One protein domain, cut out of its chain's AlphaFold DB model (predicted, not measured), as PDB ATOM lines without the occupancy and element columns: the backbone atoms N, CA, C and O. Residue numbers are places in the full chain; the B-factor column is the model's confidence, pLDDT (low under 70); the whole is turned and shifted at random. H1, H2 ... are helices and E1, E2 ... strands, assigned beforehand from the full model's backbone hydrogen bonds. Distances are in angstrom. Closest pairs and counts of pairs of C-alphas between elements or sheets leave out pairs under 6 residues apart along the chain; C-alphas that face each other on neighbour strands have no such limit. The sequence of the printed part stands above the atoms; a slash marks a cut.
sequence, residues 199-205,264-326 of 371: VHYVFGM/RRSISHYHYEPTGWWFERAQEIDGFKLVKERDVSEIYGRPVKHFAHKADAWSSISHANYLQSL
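AT A GLANCE: This is residues 199 to 205 and 264 to 326 of the 371 residues of an uncharacterized protein of Puccinia graminis f. sp. tritici (UniProt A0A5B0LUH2). A small sheet of three parallel strands, in order E1, E2, E3, has the long helix H2 over E1; short H1 only grazes the sheet, and a loop, residues 293 to 306, reaches away at the opposite end. The printed part has 70 residues: E1, E2, H1, E3, H2 along the chain, class mixed. It is only just compact, close to loose, with a radius of gyration of the C-alphas of 13.2 A, and spans 40 by 32 by 15 A.

HOW THE PARTS SIT: E2, residues 265 to 270, is parallel to E1, residues 199 to 203 (N 269 to O 201, 2.8 A), and E3, residues 288 to 292 (N 268 to O 289, 2.9 A), within hydrogen-bond range. H2, residues 307 to 324, makes two layers, a helix on one face of the sheet; the closest C-alphas of H2 and E1, Ala 311 and Val 202, are 7.5 A apart. H1, residues 277 to 283, joins E2 and E3 in a strand-helix-strand unit, parallel strands linked through a helix, its crossover right-handed. In H1 and H2 every O i to N i+4 pair is within hydrogen-bond range.

IN THESE COORDINATES: E1 begins at C-alpha 199 (9.991, 48.184, 7.595). H2, 25.0 A long, ends at C-alpha 324 (3.076, 34.283, 5.127).

THE WHOLE: Residues 206 to 263 are not printed; C-alphas 205 and 264 are 25.0 A apart. The link E3 to H2 is long. Residues 308 to 309 and 311 to 326 have pLDDT under 70.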
ATOM      1  N   VAL A 199      11.023  47.209   7.240       80.69
ATOM      2  CA  VAL A 199       9.991  48.184   7.595       80.69
ATOM      3  C   VAL A 199       9.092  48.380   6.385       80.69
ATOM      4  O   VAL A 199       9.590  48.589   5.277       80.69
ATOM      5  N   HIS A 200       7.784  48.265   6.614       81.56
ATOM      6  CA  HIS A 200       6.757  48.458   5.603       81.56
ATOM      7  C   HIS A 200       6.116  49.832   5.763       81.56
ATOM      8  O   HIS A 200       5.705  50.202   6.862       81.56
ATOM      9  N   TYR A 201       6.012  50.566   4.662       84.81
ATOM     10  CA  TYR A 201       5.303  51.840   4.605       84.81
ATOM     11  C   TYR A 201       4.237  51.796   3.519       84.81
ATOM     12  O   TYR A 201       4.419  51.115   2.516       84.81
ATOM     13  N   VAL A 202       3.138  52.520   3.714       83.19
ATOM     14  CA  VAL A 202       2.015  52.568   2.775       83.19
ATOM     15  C   VAL A 202       1.741  54.028   2.422       83.19
ATOM     16  O   VAL A 202       1.503  54.841   3.315       83.19
ATOM     17  N   PHE A 203       1.791  54.371   1.133       86.38
ATOM     18  CA  PHE A 203       1.570  55.734   0.632       86.38
ATOM     19  C   PHE A 203       0.661  55.741  -0.603       86.38
ATOM     20  O   PHE A 203       0.398  54.706  -1.208       86.38
ATOM     21  N   GLY A 204       0.192  56.922  -1.012       80.38
ATOM     22  CA  GLY A 204      -0.519  57.059  -2.285       80.38
ATOM     23  C   GLY A 204      -1.917  56.440  -2.269       80.38
ATOM     24  O   GLY A 204      -2.312  55.824  -3.252       80.38
ATOM     25  N   MET A 205      -2.662  56.594  -1.165       75.12
ATOM     26  CA  MET A 205      -4.064  56.149  -1.064       75.12
ATOM     27  C   MET A 205      -5.012  56.970  -1.954       75.12
ATOM     28  O   MET A 205      -6.134  56.539  -2.211       75.12
ATOM     29  N   ARG A 264      19.499  47.119   6.282       78.38
ATOM     30  CA  ARG A 264      18.043  47.188   6.478       78.38
ATOM     31  C   ARG A 264      17.382  47.364   5.116       78.38
ATOM     32  O   ARG A 264      17.876  48.124   4.293       78.38
ATOM     33  N   ARG A 265      16.289  46.642   4.875       85.56
ATOM     34  CA  ARG A 265      15.498  46.762   3.644       85.56
ATOM     35  C   ARG A 265      14.225  47.530   3.971       85.56
ATOM     36  O   ARG A 265      13.539  47.182   4.929       85.56
ATOM     37  N   SER A 266      13.923  48.561   3.191       86.50
ATOM     38  CA  SER A 266      12.674  49.315   3.309       86.50
ATOM     39  C   SER A 266      11.775  48.925   2.148       86.50
ATOM     40  O   SER A 266      12.192  49.031   0.996       86.50
ATOM     41  N   ILE A 267      10.560  48.463   2.442       89.75
ATOM     42  CA  ILE A 267       9.567  48.124   1.421       89.75
ATOM     43  C   ILE A 267       8.424  49.126   1.538       89.75
ATOM     44  O   ILE A 267       7.741  49.181   2.556       89.75
ATOM     45  N   SER A 268       8.221  49.922   0.498       90.44
ATOM     46  CA  SER A 268       7.155  50.918   0.445       90.44
ATOM     47  C   SER A 268       6.098  50.473  -0.557       90.44
ATOM     48  O   SER A 268       6.385  50.310  -1.743       90.44
ATOM     49  N   HIS A 269       4.882  50.274  -0.068       90.81
ATOM     50  CA  HIS A 269       3.704  49.927  -0.849       90.81
ATOM     51  C   HIS A 269       2.980  51.194  -1.290       90.81
ATOM     52  O   HIS A 269       2.838  52.141  -0.511       90.81
ATOM     53  N   TYR A 270       2.535  51.224  -2.541       91.69
ATOM     54  CA  TYR A 270       1.827  52.374  -3.090       91.69
ATOM     55  C   TYR A 270       0.764  51.967  -4.099       91.69
ATOM     56  O   TYR A 270       0.891  50.942  -4.768       91.69
ATOM     57  N   HIS A 271      -0.248  52.815  -4.257       90.75
ATOM     58  CA  HIS A 271      -1.228  52.677  -5.331       90.75
ATOM     59  C   HIS A 271      -1.066  53.766  -6.392       90.75
ATOM     60  O   HIS A 271      -0.873  53.459  -7.571       90.75
ATOM     61  N   TYR A 272      -1.040  55.029  -5.963       91.38
ATOM     62  CA  TYR A 272      -0.576  56.146  -6.784       91.38
ATOM     63  C   TYR A 272       0.894  56.416  -6.506       91.38
ATOM     64  O   TYR A 272       1.303  56.486  -5.347       91.38
ATOM     65  N   GLU A 273       1.692  56.512  -7.568       91.31
ATOM     66  CA  GLU A 273       3.126  56.749  -7.436       91.31
ATOM     67  C   GLU A 273       3.340  58.114  -6.778       91.31
ATOM     68  O   GLU A 273       2.899  59.128  -7.333       91.31
ATOM     69  N   PRO A 274       3.933  58.162  -5.571       90.44
ATOM     70  CA  PRO A 274       4.207  59.437  -4.937       90.44
ATOM     71  C   PRO A 274       5.187  60.215  -5.818       90.44
ATOM     72  O   PRO A 274       6.049  59.648  -6.480       90.44
ATOM     73  N   THR A 275       5.044  61.534  -5.844       92.19
ATOM     74  CA  THR A 275       5.925  62.418  -6.614       92.19
ATOM     75  C   THR A 275       6.519  63.486  -5.703       92.19
ATOM     76  O   THR A 275       6.026  63.727  -4.595       92.19
ATOM     77  N   GLY A 276       7.599  64.118  -6.163       93.00
ATOM     78  CA  GLY A 276       8.247  65.231  -5.482       93.00
ATOM     79  C   GLY A 276       9.598  64.889  -4.857       93.00
ATOM     80  O   GLY A 276       9.980  63.730  -4.699       93.00
ATOM     81  N   TRP A 277      10.303  65.949  -4.461       91.44
ATOM     82  CA  TRP A 277      11.719  65.917  -4.084       91.44
ATOM     83  C   TRP A 277      12.083  64.855  -3.037       91.44
ATOM     84  O   TRP A 277      13.098  64.179  -3.164       91.44
ATOM     85  N   TRP A 278      11.261  64.669  -1.997       90.12
ATOM     86  CA  TRP A 278      11.561  63.693  -0.941       90.12
ATOM     87  C   TRP A 278      11.527  62.247  -1.456       90.12
ATOM     88  O   TRP A 278      12.276  61.405  -0.963       90.12
ATOM     89  N   PHE A 279      10.657  61.956  -2.426       93.31
ATOM     90  CA  PHE A 279      10.472  60.614  -2.958       93.31
ATOM     91  C   PHE A 279      11.586  60.249  -3.937       93.31
ATOM     92  O   PHE A 279      12.137  59.158  -3.846       93.31
ATOM     93  N   GLU A 280      11.990  61.195  -4.785       93.12
ATOM     94  CA  GLU A 280      13.174  61.060  -5.643       93.12
ATOM     95  C   GLU A 280      14.418  60.729  -4.802       93.12
ATOM     96  O   GLU A 280      15.155  59.797  -5.112       93.12
ATOM     97  N   ARG A 281      14.590  61.397  -3.650       93.25
ATOM     98  CA  ARG A 281      15.674  61.090  -2.699       93.25
ATOM     99  C   ARG A 281      15.532  59.740  -2.009       93.25
ATOM    100  O   ARG A 281      16.535  59.092  -1.732       93.25
ATOM    101  N   ALA A 282      14.312  59.301  -1.717       90.69
ATOM    102  CA  ALA A 282      14.084  57.986  -1.128       90.69
ATOM    103  C   ALA A 282      14.499  56.847  -2.071       90.69
ATOM    104  O   ALA A 282      15.005  55.830  -1.603       90.69
ATOM    105  N   GLN A 283      14.323  57.028  -3.383       93.31
ATOM    106  CA  GLN A 283      14.730  56.050  -4.392       93.31
ATOM    107  C   GLN A 283      16.255  55.896  -4.505       93.31
ATOM    108  O   GLN A 283      16.727  54.829  -4.887       93.31
ATOM    109  N   GLU A 284      17.030  56.920  -4.127       94.06
ATOM    110  CA  GLU A 284      18.500  56.852  -4.063       94.06
ATOM    111  C   GLU A 284      18.998  55.957  -2.908       94.06
ATOM    112  O   GLU A 284      20.169  55.571  -2.878       94.06
ATOM    113  N   ILE A 285      18.133  55.617  -1.942       92.69
ATOM    114  CA  ILE A 285      18.503  54.806  -0.780       92.69
ATOM    115  C   ILE A 285      18.603  53.339  -1.189       92.69
ATOM    116  O   ILE A 285      17.638  52.684  -1.580       92.69
ATOM    117  N   ASP A 286      19.798  52.793  -1.031       93.25
ATOM    118  CA  ASP A 286      20.090  51.400  -1.315       93.25
ATOM    119  C   ASP A 286      19.216  50.437  -0.484       93.25
ATOM    120  O   ASP A 286      19.130  50.518   0.744       93.25
ATOM    121  N   GLY A 287      18.543  49.511  -1.171       90.88
ATOM    122  CA  GLY A 287      17.572  48.600  -0.563       90.88
ATOM    123  C   GLY A 287      16.165  49.181  -0.375       90.88
ATOM    124  O   GLY A 287      15.326  48.511   0.239       90.88
ATOM    125  N   PHE A 288      15.887  50.378  -0.901       93.19
ATOM    126  CA  PHE A 288      14.531  50.891  -1.058       93.19
ATOM    127  C   PHE A 288      13.815  50.127  -2.177       93.19
ATOM    128  O   PHE A 288      14.220  50.160  -3.339       93.19
ATOM    129  N   LYS A 289      12.751  49.401  -1.825       94.31
ATOM    130  CA  LYS A 289      11.919  48.671  -2.782       94.31
ATOM    131  C   LYS A 289      10.525  49.267  -2.798       94.31
ATOM    132  O   LYS A 289       9.831  49.259  -1.783       94.31
ATOM    133  N   LEU A 290      10.106  49.716  -3.971       94.50
ATOM    134  CA  LEU A 290       8.754  50.177  -4.208       94.50
ATOM    135  C   LEU A 290       7.901  49.015  -4.733       94.50
ATOM    136  O   LEU A 290       8.307  48.313  -5.660       94.50
ATOM    137  N   VAL A 291       6.744  48.778  -4.123       94.38
ATOM    138  CA  VAL A 291       5.813  47.714  -4.518       94.38
ATOM    139  C   VAL A 291       4.476  48.354  -4.851       94.38
ATOM    140  O   VAL A 291       3.827  48.943  -3.990       94.38
ATOM    141  N   LYS A 292       4.078  48.269  -6.121       94.06
ATOM    142  CA  LYS A 292       2.777  48.764  -6.560       94.06
ATOM    143  C   LYS A 292       1.709  47.757  -6.156       94.06
ATOM    144  O   LYS A 292       1.714  46.634  -6.656       94.06
ATOM    145  N   GLU A 293       0.803  48.154  -5.276       90.56
ATOM    146  CA  GLU A 293      -0.344  47.338  -4.891       90.56
ATOM    147  C   GLU A 293      -1.599  47.738  -5.682       90.56
ATOM    148  O   GLU A 293      -1.765  48.876  -6.146       90.56
ATOM    149  N   ARG A 294      -2.497  46.765  -5.882       89.88
ATOM    150  CA  ARG A 294      -3.796  47.026  -6.512       89.88
ATOM    151  C   ARG A 294      -4.655  47.888  -5.594       89.88
ATOM    152  O   ARG A 294      -4.578  47.759  -4.372       89.88
ATOM    153  N   ASP A 295      -5.544  48.687  -6.182       86.88
ATOM    154  CA  ASP A 295      -6.567  49.341  -5.369       86.88
ATOM    155  C   ASP A 295      -7.436  48.277  -4.693       86.88
ATOM    156  O   ASP A 295      -7.848  47.293  -5.325       86.88
ATOM    157  N   VAL A 296      -7.743  48.491  -3.417       86.38
ATOM    158  CA  VAL A 296      -8.793  47.730  -2.743       86.38
ATOM    159  C   VAL A 296     -10.085  48.511  -2.932       86.38
ATOM    160  O   VAL A 296     -10.429  49.411  -2.165       86.38
ATOM    161  N   SER A 297     -10.787  48.177  -4.011       90.44
ATOM    162  CA  SER A 297     -12.116  48.712  -4.312       90.44
ATOM    163  C   SER A 297     -13.210  48.039  -3.482       90.44
ATOM    164  O   SER A 297     -14.251  48.645  -3.237       90.44
ATOM    165  N   GLU A 298     -12.980  46.803  -3.034       91.88
ATOM    166  CA  GLU A 298     -13.986  45.942  -2.419       91.88
ATOM    167  C   GLU A 298     -13.367  44.983  -1.394       91.88
ATOM    168  O   GLU A 298     -12.280  44.449  -1.613       91.88
ATOM    169  N   ILE A 299     -14.069  44.756  -0.280       85.12
ATOM    170  CA  ILE A 299     -13.722  43.779   0.760       85.12
ATOM    171  C   ILE A 299     -14.978  42.953   1.053       85.12
ATOM    172  O   ILE A 299     -16.015  43.513   1.404       85.12
ATOM    173  N   TYR A 300     -14.900  41.626   0.901       88.06
ATOM    174  CA  TYR A 300     -16.019  40.689   1.119       88.06
ATOM    175  C   TYR A 300     -17.321  41.073   0.398       88.06
ATOM    176  O   TYR A 300     -18.397  41.076   0.998       88.06
ATOM    177  N   GLY A 301     -17.241  41.442  -0.882       89.19
ATOM    178  CA  GLY A 301     -18.445  41.798  -1.637       89.19
ATOM    179  C   GLY A 301     -18.964  43.223  -1.364       89.19
ATOM    180  O   GLY A 301     -20.071  43.568  -1.777       89.19
ATOM    181  N   ARG A 302     -18.244  44.035  -0.570       83.19
ATOM    182  CA  ARG A 302     -18.678  45.381  -0.167       83.19
ATOM    183  C   ARG A 302     -17.684  46.448  -0.624       83.19
ATOM    184  O   ARG A 302     -16.502  46.348  -0.285       83.19
ATOM    185  N   PRO A 303     -18.136  47.499  -1.329       90.50
ATOM    186  CA  PRO A 303     -17.248  48.550  -1.807       90.50
ATOM    187  C   PRO A 303     -16.633  49.323  -0.636       90.50
ATOM    188  O   PRO A 303     -17.327  49.709   0.313       90.50
ATOM    189  N   VAL A 304     -15.327  49.583  -0.706       89.25
ATOM    190  CA  VAL A 304     -14.607  50.331   0.329       89.25
ATOM    191  C   VAL A 304     -14.789  51.827   0.104       89.25
ATOM    192  O   VAL A 304     -14.233  52.407  -0.824       89.25
ATOM    193  N   LYS A 305     -15.578  52.467   0.973       83.62
ATOM    194  CA  LYS A 305     -15.953  53.885   0.833       83.62
ATOM    195  C   LYS A 305     -14.944  54.875   1.423       83.62
ATOM    196  O   LYS A 305     -14.949  56.036   1.036       83.62
ATOM    197  N   HIS A 306     -14.105  54.443   2.368       78.75
ATOM    198  CA  HIS A 306     -13.231  55.337   3.135       78.75
ATOM    199  C   HIS A 306     -11.753  54.975   2.977       78.75
ATOM    200  O   HIS A 306     -11.384  53.805   3.063       78.75
ATOM    201  N   PHE A 307     -10.900  55.992   2.821       71.12
ATOM    202  CA  PHE A 307      -9.447  55.827   2.694       71.12
ATOM    203  C   PHE A 307      -8.807  55.154   3.913       71.12
ATOM    204  O   PHE A 307      -7.885  54.367   3.740       71.12
ATOM    205  N   ALA A 308      -9.326  55.399   5.121       67.25
ATOM    206  CA  ALA A 308      -8.869  54.712   6.330       67.25
ATOM    207  C   ALA A 308      -9.096  53.194   6.233       67.25
ATOM    208  O   ALA A 308      -8.167  52.422   6.421       67.25
ATOM    209  N   HIS A 309     -10.287  52.766   5.794       66.94
ATOM    210  CA  HIS A 309     -10.571  51.345   5.576       66.94
ATOM    211  C   HIS A 309      -9.704  50.738   4.468       66.94
ATOM    212  O   HIS A 309      -9.316  49.578   4.571       66.94
ATOM    213  N   LYS A 310      -9.370  51.506   3.421       75.19
ATOM    214  CA  LYS A 310      -8.412  51.052   2.403       75.19
ATOM    215  C   LYS A 310      -7.011  50.869   3.000       75.19
ATOM    216  O   LYS A 310      -6.366  49.867   2.713       75.19
ATOM    217  N   ALA A 311      -6.557  51.800   3.841       69.94
ATOM    218  CA  ALA A 311      -5.248  51.732   4.486       69.94
ATOM    219  C   ALA A 311      -5.169  50.565   5.480       69.94
ATOM    220  O   ALA A 311      -4.176  49.846   5.491       69.94
ATOM    221  N   ASP A 312      -6.233  50.318   6.247       69.00
ATOM    222  CA  ASP A 312      -6.331  49.169   7.152       69.00
ATOM    223  C   ASP A 312      -6.358  47.842   6.384       69.00
ATOM    224  O   ASP A 312      -5.714  46.871   6.786       69.00
ATOM    225  N   ALA A 313      -7.048  47.798   5.240       62.41
ATOM    226  CA  ALA A 313      -7.068  46.629   4.368       62.41
ATOM    227  C   ALA A 313      -5.700  46.360   3.730       62.41
ATOM    228  O   ALA A 313      -5.255  45.217   3.732       62.41
ATOM    229  N   TRP A 314      -4.996  47.386   3.247       69.12
ATOM    230  CA  TRP A 314      -3.626  47.240   2.737       69.12
ATOM    231  C   TRP A 314      -2.632  46.896   3.833       69.12
ATOM    232  O   TRP A 314      -1.785  46.031   3.633       69.12
ATOM    233  N   SER A 315      -2.758  47.497   5.017       68.50
ATOM    234  CA  SER A 315      -1.989  47.089   6.191       68.50
ATOM    235  C   SER A 315      -2.228  45.608   6.469       68.50
ATOM    236  O   SER A 315      -1.273  44.861   6.609       68.50
ATOM    237  N   SER A 316      -3.473  45.135   6.399       61.62
ATOM    238  CA  SER A 316      -3.815  43.723   6.605       61.62
ATOM    239  C   SER A 316      -3.318  42.794   5.490       61.62
ATOM    240  O   SER A 316      -2.883  41.692   5.796       61.62
ATOM    241  N   ILE A 317      -3.336  43.210   4.218       62.81
ATOM    242  CA  ILE A 317      -2.844  42.420   3.070       62.81
ATOM    243  C   ILE A 317      -1.316  42.356   3.072       62.81
ATOM    244  O   ILE A 317      -0.736  41.277   2.977       62.81
ATOM    245  N   SER A 318      -0.651  43.498   3.234       61.22
ATOM    246  CA  SER A 318       0.805  43.562   3.366       61.22
ATOM    247  C   SER A 318       1.278  42.827   4.623       61.22
ATOM    248  O   SER A 318       2.284  42.121   4.570       61.22
ATOM    249  N   HIS A 319       0.517  42.903   5.720       59.44
ATOM    250  CA  HIS A 319       0.738  42.119   6.928       59.44
ATOM    251  C   HIS A 319       0.476  40.631   6.698       59.44
ATOM    252  O   HIS A 319       1.271  39.829   7.162       59.44
ATOM    253  N   ALA A 320      -0.553  40.231   5.950       57.88
ATOM    254  CA  ALA A 320      -0.785  38.832   5.593       57.88
ATOM    255  C   ALA A 320       0.372  38.282   4.748       57.88
ATOM    256  O   ALA A 320       0.901  37.228   5.072       57.88
ATOM    257  N   ASN A 321       0.845  39.025   3.748       60.47
ATOM    258  CA  ASN A 321       2.013  38.658   2.938       60.47
ATOM    259  C   ASN A 321       3.308  38.617   3.770       60.47
ATOM    260  O   ASN A 321       4.172  37.763   3.567       60.47
ATOM    261  N   TYR A 322       3.451  39.520   4.743       57.81
ATOM    262  CA  TYR A 322       4.556  39.497   5.699       57.81
ATOM    263  C   TYR A 322       4.470  38.271   6.619       57.81
ATOM    264  O   TYR A 322       5.450  37.539   6.762       57.81
ATOM    265  N   LEU A 323       3.291  37.996   7.181       56.28
ATOM    266  CA  LEU A 323       3.017  36.841   8.032       56.28
ATOM    267  C   LEU A 323       3.148  35.516   7.272       56.28
ATOM    268  O   LEU A 323       3.616  34.551   7.858       56.28
ATOM    269  N   GLN A 324       2.834  35.462   5.974       62.06
ATOM    270  CA  GLN A 324       3.076  34.283   5.127       62.06
ATOM    271  C   GLN A 324       4.556  33.876   5.131       62.06
ATOM    272  O   GLN A 324       4.876  32.692   5.076       62.06
ATOM    273  N   SER A 325       5.472  34.847   5.229       60.16
ATOM    274  CA  SER A 325       6.914  34.579   5.339       60.16
ATOM    275  C   SER A 325       7.365  34.215   6.759       60.16
ATOM    276  O   SER A 325       8.492  33.750   6.969       60.16
ATOM    277  N   LEU A 326       6.500  34.440   7.745       63.56
ATOM    278  CA  LEU A 326       6.768  34.210   9.149       63.56
ATOM    279  C   LEU A 326       6.174  32.872   9.583       63.56
ATOM    280  O   LEU A 326       5.040  32.786  10.036       63.56
TER     281      LEU A 326